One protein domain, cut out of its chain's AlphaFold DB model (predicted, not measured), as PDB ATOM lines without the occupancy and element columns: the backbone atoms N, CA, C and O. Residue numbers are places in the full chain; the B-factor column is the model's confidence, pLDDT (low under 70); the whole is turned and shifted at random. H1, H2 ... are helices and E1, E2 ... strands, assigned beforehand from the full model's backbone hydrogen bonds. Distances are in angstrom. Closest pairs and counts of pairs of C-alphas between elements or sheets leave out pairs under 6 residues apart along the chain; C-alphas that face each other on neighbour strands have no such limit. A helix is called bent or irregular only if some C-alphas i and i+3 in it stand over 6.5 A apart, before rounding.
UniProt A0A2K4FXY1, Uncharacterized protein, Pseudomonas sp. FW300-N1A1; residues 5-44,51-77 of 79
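Overview. This is residues 5 to 44 and 51 to 77 of the 79 residues of an uncharacterized protein of Pseudomonas sp. FW300-N1A1 (UniProt A0A2K4FXY1). An open, drawn-out model with no common core: a long two-stranded hairpin, E1 and E2 with a loop of residues 10 to 25, has the short helix H1 just past E2, and the longer helix H2 lies well away at the far end of a free arm, residues 54 to 77. The tip of the hairpin loop, residues 16 to 21, sticks out, and so do residues 36 to 42 at the end of H1 and after it. The printed part has 67 residues, with two named strands and then two named helices in the order E1, E2, H1, H2; the sheet is E1 - E2, antiparallel. The class is mixed, helices and strands, with 32 of the 67 residues in named elements, under half. The whole is extended, with a radius of gyration of the C-alphas of 19.3 A, and elongated, spanning 57 by 35 by 22 A.

Arrangement. Begin at E1, residues 5 to 9, and E2, residues 26 to 30: they form a hairpin, antiparallel, with 160 degrees between their directions. Look at the C-alphas of Val 6 and Ile 28, which face each other at 4.4 A. N 5 and O 29 are within hydrogen-bond range at 2.9 A, and so are N 27 and O 8 at 2.9 A. Farther along the loop, residues 14 to 15 pair with residues 22 to 23, antiparallel. After E2 a tight link of one residue leads to H1, residues 32 to 37, which is apart from E1. H2, residues 60 to 75, is apart from E1, E2 and H1. In H1 every O i to N i+4 pair is within hydrogen-bond range; in H2 10 of 12 are.

Along the chain. Find C-alpha 5 at (99.323, 148.096, 129.822), where E1 begins; it runs 11.3 A to Val 9. E2 runs 12.5 A from Val 26 to Ala 30. H1 runs 8.7 A from Ala 32 to Ala 37. Find C-alpha 60 at (103.014, 123.247, 134.495); from there H2 runs 24.6 A to C-alpha 75 at (78.878, 118.462, 134.817). H2 has a kink of 28 degrees near residue 67, and it is irregular, but only just: C-alphas 64 and 67 are 6.9 A apart.

Size, cuts and confidence. The two C-alphas farthest apart are those of Asp 40 and Ser 75, at 58.3 A. The link from E1 to E2 is long, with 16 residues. Residues 45 to 50 are cut out, on the link from H1 to H2, and C-alphas 44 and 51 are 15.8 A apart across the cut. The mean pLDDT of the printed part is 84.6; residues 73, 74 and 77 are under 70.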
ATOM      1  N   LYS A   5     100.435 149.018 129.611       91.81
ATOM      2  CA  LYS A   5      99.323 148.096 129.822       91.81
ATOM      3  C   LYS A   5      98.449 148.047 128.580       91.81
ATOM      4  O   LYS A   5      98.022 149.084 128.077       91.81
ATOM      5  N   VAL A   6      98.143 146.838 128.115       92.25
ATOM      6  CA  VAL A   6      97.120 146.627 127.082       92.25
ATOM      7  C   VAL A   6      95.764 146.998 127.682       92.25
ATOM      8  O   VAL A   6      95.340 146.407 128.676       92.25
ATOM      9  N   THR A   7      95.103 148.004 127.116       94.31
ATOM     10  CA  THR A   7      93.792 148.487 127.584       94.31
ATOM     11  C   THR A   7      92.652 147.979 126.722       94.31
ATOM     12  O   THR A   7      91.532 147.845 127.211       94.31
ATOM     13  N   TYR A   8      92.932 147.669 125.458       93.62
ATOM     14  CA  TYR A   8      91.941 147.178 124.517       93.62
ATOM     15  C   TYR A   8      92.564 146.197 123.528       93.62
ATOM     16  O   TYR A   8      93.687 146.394 123.060       93.62
ATOM     17  N   VAL A   9      91.798 145.163 123.197       93.00
ATOM     18  CA  VAL A   9      92.081 144.208 122.128       93.00
ATOM     19  C   VAL A   9      90.846 144.179 121.241       93.00
ATOM     20  O   VAL A   9      89.734 144.016 121.747       93.00
ATOM     21  N   ALA A  10      91.031 144.367 119.938       94.12
ATOM     22  CA  ALA A  10      89.949 144.304 118.972       94.12
ATOM     23  C   ALA A  10      89.273 142.925 119.011       94.12
ATOM     24  O   ALA A  10      89.946 141.894 119.044       94.12
ATOM     25  N   GLY A  11      87.938 142.916 119.029       91.00
ATOM     26  CA  GLY A  11      87.152 141.680 119.011       91.00
ATOM     27  C   GLY A  11      87.132 140.999 117.642       91.00
ATOM     28  O   GLY A  11      86.808 139.817 117.543       91.00
ATOM     29  N   ASP A  12      87.481 141.735 116.591       92.94
ATOM     30  CA  ASP A  12      87.578 141.267 115.221       92.94
ATOM     31  C   ASP A  12      89.031 141.042 114.794       92.94
ATOM     32  O   ASP A  12      89.975 141.719 115.208       92.94
ATOM     33  N   ARG A  13      89.201 140.032 113.942       91.69
ATOM     34  CA  ARG A  13      90.484 139.664 113.356       91.69
ATOM     35  C   ARG A  13      90.649 140.384 112.028       91.69
ATOM     36  O   ARG A  13      89.824 140.215 111.129       91.69
ATOM     37  N   LEU A  14      91.749 141.105 111.881       92.81
ATOM     38  CA  LEU A  14      92.134 141.757 110.639       92.81
ATOM     39  C   LEU A  14      93.077 140.859 109.836       92.81
ATOM     40  O   LEU A  14      93.697 139.944 110.377       92.81
ATOM     41  N   ILE A  15      93.174 141.114 108.533       93.25
ATOM     42  CA  ILE A  15      94.078 140.405 107.625       93.25
ATOM     43  C   ILE A  15      95.060 141.411 107.040       93.25
ATOM     44  O   ILE A  15      94.658 142.459 106.523       93.25
ATOM     45  N   GLU A  16      96.352 141.114 107.127       92.50
ATOM     46  CA  GLU A  16      97.378 141.952 106.518       92.50
ATOM     47  C   GLU A  16      97.391 141.729 105.004       92.50
ATOM     48  O   GLU A  16      97.532 140.607 104.527       92.50
ATOM     49  N   ARG A  17      97.261 142.806 104.222       90.19
ATOM     50  CA  ARG A  17      97.107 142.704 102.762       90.19
ATOM     51  C   ARG A  17      98.332 142.107 102.057       90.19
ATOM     52  O   ARG A  17      98.176 141.522 100.993       90.19
ATOM     53  N   GLN A  18      99.532 142.280 102.615       92.81
ATOM     54  CA  GLN A  18     100.776 141.826 101.985       92.81
ATOM     55  C   GLN A  18     101.098 140.359 102.296       92.81
ATOM     56  O   GLN A  18     101.491 139.618 101.402       92.81
ATOM     57  N   THR A  19     100.918 139.935 103.548       93.31
ATOM     58  CA  THR A  19     101.298 138.590 104.017       93.31
ATOM     59  C   THR A  19     100.113 137.628 104.094       93.31
ATOM     60  O   THR A  19     100.304 136.422 104.236       93.31
ATOM     61  N   ASN A  20      98.885 138.152 104.012       91.75
ATOM     62  CA  ASN A  20      97.635 137.436 104.262       91.75
ATOM     63  C   ASN A  20      97.560 136.796 105.663       91.75
ATOM     64  O   ASN A  20      96.755 135.892 105.900       91.75
ATOM     65  N   LEU A  21      98.396 137.256 106.600       94.12
ATOM     66  CA  LEU A  21      98.403 136.758 107.968       94.12
ATOM     67  C   LEU A  21      97.311 137.447 108.795       94.12
ATOM     68  O   LEU A  21      97.114 138.664 108.690       94.12
ATOM     69  N   PRO A  22      96.588 136.683 109.629       94.00
ATOM     70  CA  PRO A  22      95.641 137.258 110.558       94.00
ATOM     71  C   PRO A  22      96.345 137.960 111.719       94.00
ATOM     72  O   PRO A  22      97.283 137.417 112.300       94.00
ATOM     73  N   TYR A  23      95.822 139.113 112.124       92.44
ATOM     74  CA  TYR A  23      96.280 139.838 113.304       92.44
ATOM     75  C   TYR A  23      95.112 140.485 114.056       92.44
ATOM     76  O   TYR A  23      94.009 140.634 113.529       92.44
ATOM     77  N   TYR A  24      95.365 140.868 115.304       92.44
ATOM     78  CA  TYR A  24      94.433 141.631 116.130       92.44
ATOM     79  C   TYR A  24      95.039 142.994 116.429       92.44
ATOM     80  O   TYR A  24      96.227 143.094 116.734       92.44
ATOM     81  N   SER A  25      94.221 144.041 116.350       92.62
ATOM     82  CA  SER A  25      94.638 145.372 116.780       92.62
ATOM     83  C   SER A  25      94.560 145.476 118.301       92.62
ATOM     84  O   SER A  25      93.593 145.015 118.911       92.62
ATOM     85  N   VAL A  26      95.569 146.083 118.919       94.12
ATOM     86  CA  VAL A  26      95.608 146.320 120.365       94.12
ATOM     87  C   VAL A  26      95.929 147.778 120.649       94.12
ATOM     88  O   VAL A  26      96.718 148.401 119.941       94.12
ATOM     89  N   MET A  27      95.332 148.318 121.707       92.75
ATOM     90  CA  MET A  27      95.668 149.637 122.228       92.75
ATOM     91  C   MET A  27      96.427 149.477 123.540       92.75
ATOM     92  O   MET A  27      95.988 148.770 124.452       92.75
ATOM     93  N   ILE A  28      97.585 150.129 123.619       92.81
ATOM     94  CA  ILE A  28      98.498 150.041 124.755       92.81
ATOM     95  C   ILE A  28      98.648 151.431 125.343       92.81
ATOM     96  O   ILE A  28      99.019 152.376 124.647       92.81
ATOM     97  N   LEU A  29      98.369 151.547 126.636       91.62
ATOM     98  CA  LEU A  29      98.651 152.751 127.395       91.62
ATOM     99  C   LEU A  29     100.073 152.648 127.944       91.62
ATOM    100  O   LEU A  29     100.355 151.786 128.778       91.62
ATOM    101  N   ALA A  30     100.963 153.508 127.451       90.19
ATOM    102  CA  ALA A  30     102.315 153.626 127.980       90.19
ATOM    103  C   ALA A  30     102.281 154.226 129.392       90.19
ATOM    104  O   ALA A  30     101.533 155.170 129.659       90.19
ATOM    105  N   ASP A  31     103.092 153.677 130.289       90.19
ATOM    106  CA  ASP A  31     103.190 154.147 131.663       90.19
ATOM    107  C   ASP A  31     103.887 155.517 131.731       90.19
ATOM    108  O   ASP A  31     104.989 155.713 131.211       90.19
ATOM    109  N   ALA A  32     103.233 156.484 132.373       85.81
ATOM    110  CA  ALA A  32     103.686 157.872 132.397       85.81
ATOM    111  C   ALA A  32     104.937 158.084 133.262       85.81
ATOM    112  O   ALA A  32     105.682 159.037 133.023       85.81
ATOM    113  N   GLU A  33     105.166 157.242 134.272       86.31
ATOM    114  CA  GLU A  33     106.385 157.282 135.088       86.31
ATOM    115  C   GLU A  33     107.565 156.716 134.302       86.31
ATOM    116  O   GLU A  33     108.605 157.367 134.187       86.31
ATOM    117  N   SER A  34     107.360 155.568 133.658       84.88
ATOM    118  CA  SER A  34     108.333 154.941 132.766       84.88
ATOM    119  C   SER A  34     108.729 155.863 131.620       84.88
ATOM    120  O   SER A  34     109.901 155.892 131.272       84.88
ATOM    121  N   LEU A  35     107.788 156.636 131.062       83.94
ATOM    122  CA  LEU A  35     108.060 157.650 130.036       83.94
ATOM    123  C   LEU A  35     108.901 158.821 130.554       83.94
ATOM    124  O   LEU A  35     109.778 159.303 129.844       83.94
ATOM    125  N   ARG A  36     108.665 159.272 131.790       83.62
ATOM    126  CA  ARG A  36     109.470 160.337 132.410       83.62
ATOM    127  C   ARG A  36     110.883 159.870 132.754       83.62
ATOM    128  O   ARG A  36     111.820 160.656 132.666       83.62
ATOM    129  N   ALA A  37     111.051 158.597 133.106       83.75
ATOM    130  CA  ALA A  37     112.349 158.017 133.449       83.75
ATOM    131  C   ALA A  37     113.330 157.949 132.263       83.75
ATOM    132  O   ALA A  37     114.535 157.842 132.467       83.75
ATOM    133  N   ILE A  38     112.833 158.036 131.025       81.56
ATOM    134  CA  ILE A  38     113.649 157.999 129.799       81.56
ATOM    135  C   ILE A  38     114.329 159.356 129.516       81.56
ATOM    136  O   ILE A  38     115.041 159.493 128.523       81.56
ATOM    137  N   GLY A  39     114.136 160.360 130.379       76.25
ATOM    138  CA  GLY A  39     114.769 161.673 130.260       76.25
ATOM    139  C   GLY A  39     114.185 162.502 129.114       76.25
ATOM    140  O   GLY A  39     112.977 162.719 129.054       76.25
ATOM    141  N   ASP A  40     115.040 162.961 128.197       72.50
ATOM    142  CA  ASP A  40     114.682 163.872 127.092       72.50
ATOM    143  C   ASP A  40     113.897 163.212 125.945       72.50
ATOM    144  O   ASP A  40     113.554 163.859 124.948       72.50
ATOM    145  N   PHE A  41     113.595 161.920 126.053       74.06
ATOM    146  CA  PHE A  41     112.873 161.195 125.019       74.06
ATOM    147  C   PHE A  41     111.382 161.562 125.020       74.06
ATOM    148  O   PHE A  41     110.601 161.115 125.861       74.06
ATOM    149  N   LYS A  42     110.967 162.371 124.039       76.06
ATOM    150  CA  LYS A  42     109.559 162.718 123.819       76.06
ATOM    151  C   LYS A  42     108.933 161.769 122.805       76.06
ATOM    152  O   LYS A  42     109.342 161.731 121.648       76.06
ATOM    153  N   LEU A  43     107.898 161.051 123.233       80.25
ATOM    154  CA  LEU A  43     107.086 160.229 122.344       80.25
ATOM    155  C   LEU A  43     106.360 161.130 121.332       80.25
ATOM    156  O   LEU A  43     105.693 162.091 121.717       80.25
ATOM    157  N   GLN A  44     106.489 160.819 120.044       86.44
ATOM    158  CA  GLN A  44     105.830 161.550 118.959       86.44
ATOM    159  C   GLN A  44     104.816 160.652 118.253       86.44
ATOM    160  O   GLN A  44     105.010 159.442 118.136       86.44
ATOM    161  N   VAL A  51     107.100 146.275 120.186       91.12
ATOM    162  CA  VAL A  51     106.331 145.955 121.389       91.12
ATOM    163  C   VAL A  51     106.457 144.472 121.692       91.12
ATOM    164  O   VAL A  51     106.087 143.624 120.885       91.12
ATOM    165  N   TYR A  52     106.903 144.171 122.908       91.06
ATOM    166  CA  TYR A  52     106.934 142.820 123.448       91.06
ATOM    167  C   TYR A  52     105.757 142.643 124.403       91.06
ATOM    168  O   TYR A  52     105.728 143.223 125.487       91.06
ATOM    169  N   ILE A  53     104.766 141.854 123.986       89.25
ATOM    170  CA  ILE A  53     103.588 141.557 124.805       89.25
ATOM    171  C   ILE A  53     103.825 140.227 125.516       89.25
ATOM    172  O   ILE A  53     103.914 139.178 124.879       89.25
ATOM    173  N   ALA A  54     103.903 140.267 126.845       85.56
ATOM    174  CA  ALA A  54     103.886 139.055 127.649       85.56
ATOM    175  C   ALA A  54     102.497 138.405 127.542       85.56
ATOM    176  O   ALA A  54     101.495 138.984 127.962       85.56
ATOM    177  N   GLY A  55     102.441 137.218 126.937       84.38
ATOM    178  CA  GLY A  55     101.229 136.404 126.890       84.38
ATOM    179  C   GLY A  55     100.874 135.810 128.255       84.38
ATOM    180  O   GLY A  55     101.481 136.115 129.282       84.38
ATOM    181  N   VAL A  56      99.893 134.912 128.266       77.56
ATOM    182  CA  VAL A  56      99.530 134.182 129.485       77.56
ATOM    183  C   VAL A  56     100.643 133.195 129.832       77.56
ATOM    184  O   VAL A  56     100.921 132.267 129.075       77.56
ATOM    185  N   SER A  57     101.258 133.365 131.000       71.31
ATOM    186  CA  SER A  57     102.148 132.364 131.578       71.31
ATOM    187  C   SER A  57     101.306 131.258 132.218       71.31
ATOM    188  O   SER A  57     100.752 131.453 133.300       71.31
ATOM    189  N   GLN A  58     101.190 130.106 131.559       75.81
ATOM    190  CA  GLN A  58     100.626 128.911 132.188       75.81
ATOM    191  C   GLN A  58     101.713 128.202 132.997       75.81
ATOM    192  O   GLN A  58     102.813 127.962 132.500       75.81
ATOM    193  N   THR A  59     101.416 127.854 134.249       81.31
ATOM    194  CA  THR A  59     102.314 126.988 135.030       81.31
ATOM    195  C   THR A  59     102.113 125.527 134.623       81.31
ATOM    196  O   THR A  59     101.012 125.134 134.238       81.31
ATOM    197  N   ALA A  60     103.145 124.686 134.756       83.44
ATOM    198  CA  ALA A  60     103.014 123.247 134.495       83.44
ATOM    199  C   ALA A  60     101.886 122.609 135.331       83.44
ATOM    200  O   ALA A  60     101.133 121.772 134.842       83.44
ATOM    201  N   LEU A  61     101.720 123.071 136.576       83.44
ATOM    202  CA  LEU A  61     100.637 122.642 137.457       83.44
ATOM    203  C   LEU A  61      99.251 123.041 136.922       83.44
ATOM    204  O   LEU A  61      98.319 122.243 136.993       83.44
ATOM    205  N   GLN A  62      99.114 124.246 136.359       78.44
ATOM    206  CA  GLN A  62      97.858 124.712 135.764       78.44
ATOM    207  C   GLN A  62      97.415 123.805 134.614       78.44
ATOM    208  O   GLN A  62      96.248 123.426 134.568       78.44
ATOM    209  N   TYR A  63      98.351 123.361 133.771       78.38
ATOM    210  CA  TYR A  63      98.064 122.429 132.676       78.38
ATOM    211  C   TYR A  63      97.529 121.072 133.170       78.38
ATOM    212  O   TYR A  63      96.656 120.473 132.546       78.38
ATOM    213  N   VAL A  64      98.018 120.596 134.321       83.31
ATOM    214  CA  VAL A  64      97.583 119.324 134.929       83.31
ATOM    215  C   VAL A  64      96.203 119.438 135.589       83.31
ATOM    216  O   VAL A  64      95.425 118.486 135.557       83.31
ATOM    217  N   ILE A  65      95.877 120.588 136.189       84.44
ATOM    218  CA  ILE A  65      94.629 120.791 136.950       84.44
ATOM    219  C   ILE A  65      93.458 121.251 136.059       84.44
ATOM    220  O   ILE A  65      92.286 121.018 136.387       84.44
ATOM    221  N   GLU A  66      93.733 121.886 134.920       80.19
ATOM    222  CA  GLU A  66      92.713 122.415 134.003       80.19
ATOM    223  C   GLU A  66      91.668 121.374 133.530       80.19
ATOM    224  O   GLU A  66      90.469 121.677 133.565       80.19
ATOM    225  N   PRO A  67      92.025 120.113 133.210       76.06
ATOM    226  CA  PRO A  67      91.048 119.076 132.866       76.06
ATOM    227  C   PRO A  67      90.059 118.778 134.004       76.06
ATOM    228  O   PRO A  67      88.856 118.651 133.769       76.06
ATOM    229  N   ILE A  68      90.542 118.724 135.248       80.56
ATOM    230  CA  ILE A  68      89.741 118.377 136.434       80.56
ATOM    231  C   ILE A  68      88.688 119.458 136.694       80.56
ATOM    232  O   ILE A  68      87.495 119.176 136.815       80.56
ATOM    233  N   THR A  69      89.120 120.718 136.710       74.81
ATOM    234  CA  THR A  69      88.227 121.866 136.933       74.81
ATOM    235  C   THR A  69      87.254 122.079 135.770       74.81
ATOM    236  O   THR A  69      86.085 122.404 135.995       74.81
ATOM    237  N   SER A  70      87.691 121.845 134.526       70.25
ATOM    238  CA  SER A  70      86.820 121.946 133.347       70.25
ATOM    239  C   SER A  70      85.688 120.910 133.356       70.25
ATOM    240  O   SER A  70      84.561 121.235 132.974       70.25
ATOM    241  N   THR A  71      85.957 119.700 133.858       72.38
ATOM    242  CA  THR A  71      84.979 118.606 133.934       72.38
ATOM    243  C   THR A  71      83.898 118.908 134.969       72.38
ATOM    244  O   THR A  71      82.713 118.837 134.650       72.38
ATOM    245  N   ILE A  72      84.286 119.362 136.165       75.38
ATOM    246  CA  ILE A  72      83.346 119.732 137.239       75.38
ATOM    247  C   ILE A  72      82.409 120.863 136.783       75.38
ATOM    248  O   ILE A  72      81.193 120.785 136.964       75.38
ATOM    249  N   ARG A  73      82.952 121.888 136.109       69.94
ATOM    250  CA  ARG A  73      82.163 123.005 135.560       69.94
ATOM    251  C   ARG A  73      81.200 122.568 134.451       69.94
ATOM    252  O   ARG A  73      80.133 123.161 134.300       69.94
ATOM    253  N   ARG A  74      81.567 121.559 133.654       66.50
ATOM    254  CA  ARG A  74      80.707 121.012 132.593       66.50
ATOM    255  C   ARG A  74      79.575 120.163 133.168       66.50
ATOM    256  O   ARG A  74      78.439 120.323 132.729       66.50
ATOM    257  N   SER A  75      79.865 119.325 134.160       71.38
ATOM    258  CA  SER A  75      78.878 118.462 134.817       71.38
ATOM    259  C   SER A  75      77.819 119.261 135.579       71.38
ATOM    260  O   SER A  75      76.641 118.934 135.488       71.38
ATOM    261  N   GLY A  76      78.198 120.364 136.234       70.44
ATOM    262  CA  GLY A  76      77.245 121.243 136.929       70.44
ATOM    263  C   GLY A  76      76.269 122.004 136.020       70.44
ATOM    264  O   GLY A  76      75.338 122.618 136.517       70.44
ATOM    265  N   ARG A  77      76.462 121.981 134.693       64.56
ATOM    266  CA  ARG A  77      75.512 122.543 133.714       64.56
ATOM    267  C   ARG A  77      74.523 121.513 133.155       64.56
ATOM    268  O   ARG A  77      73.678 121.882 132.345       64.56
TER     269      ARG A  77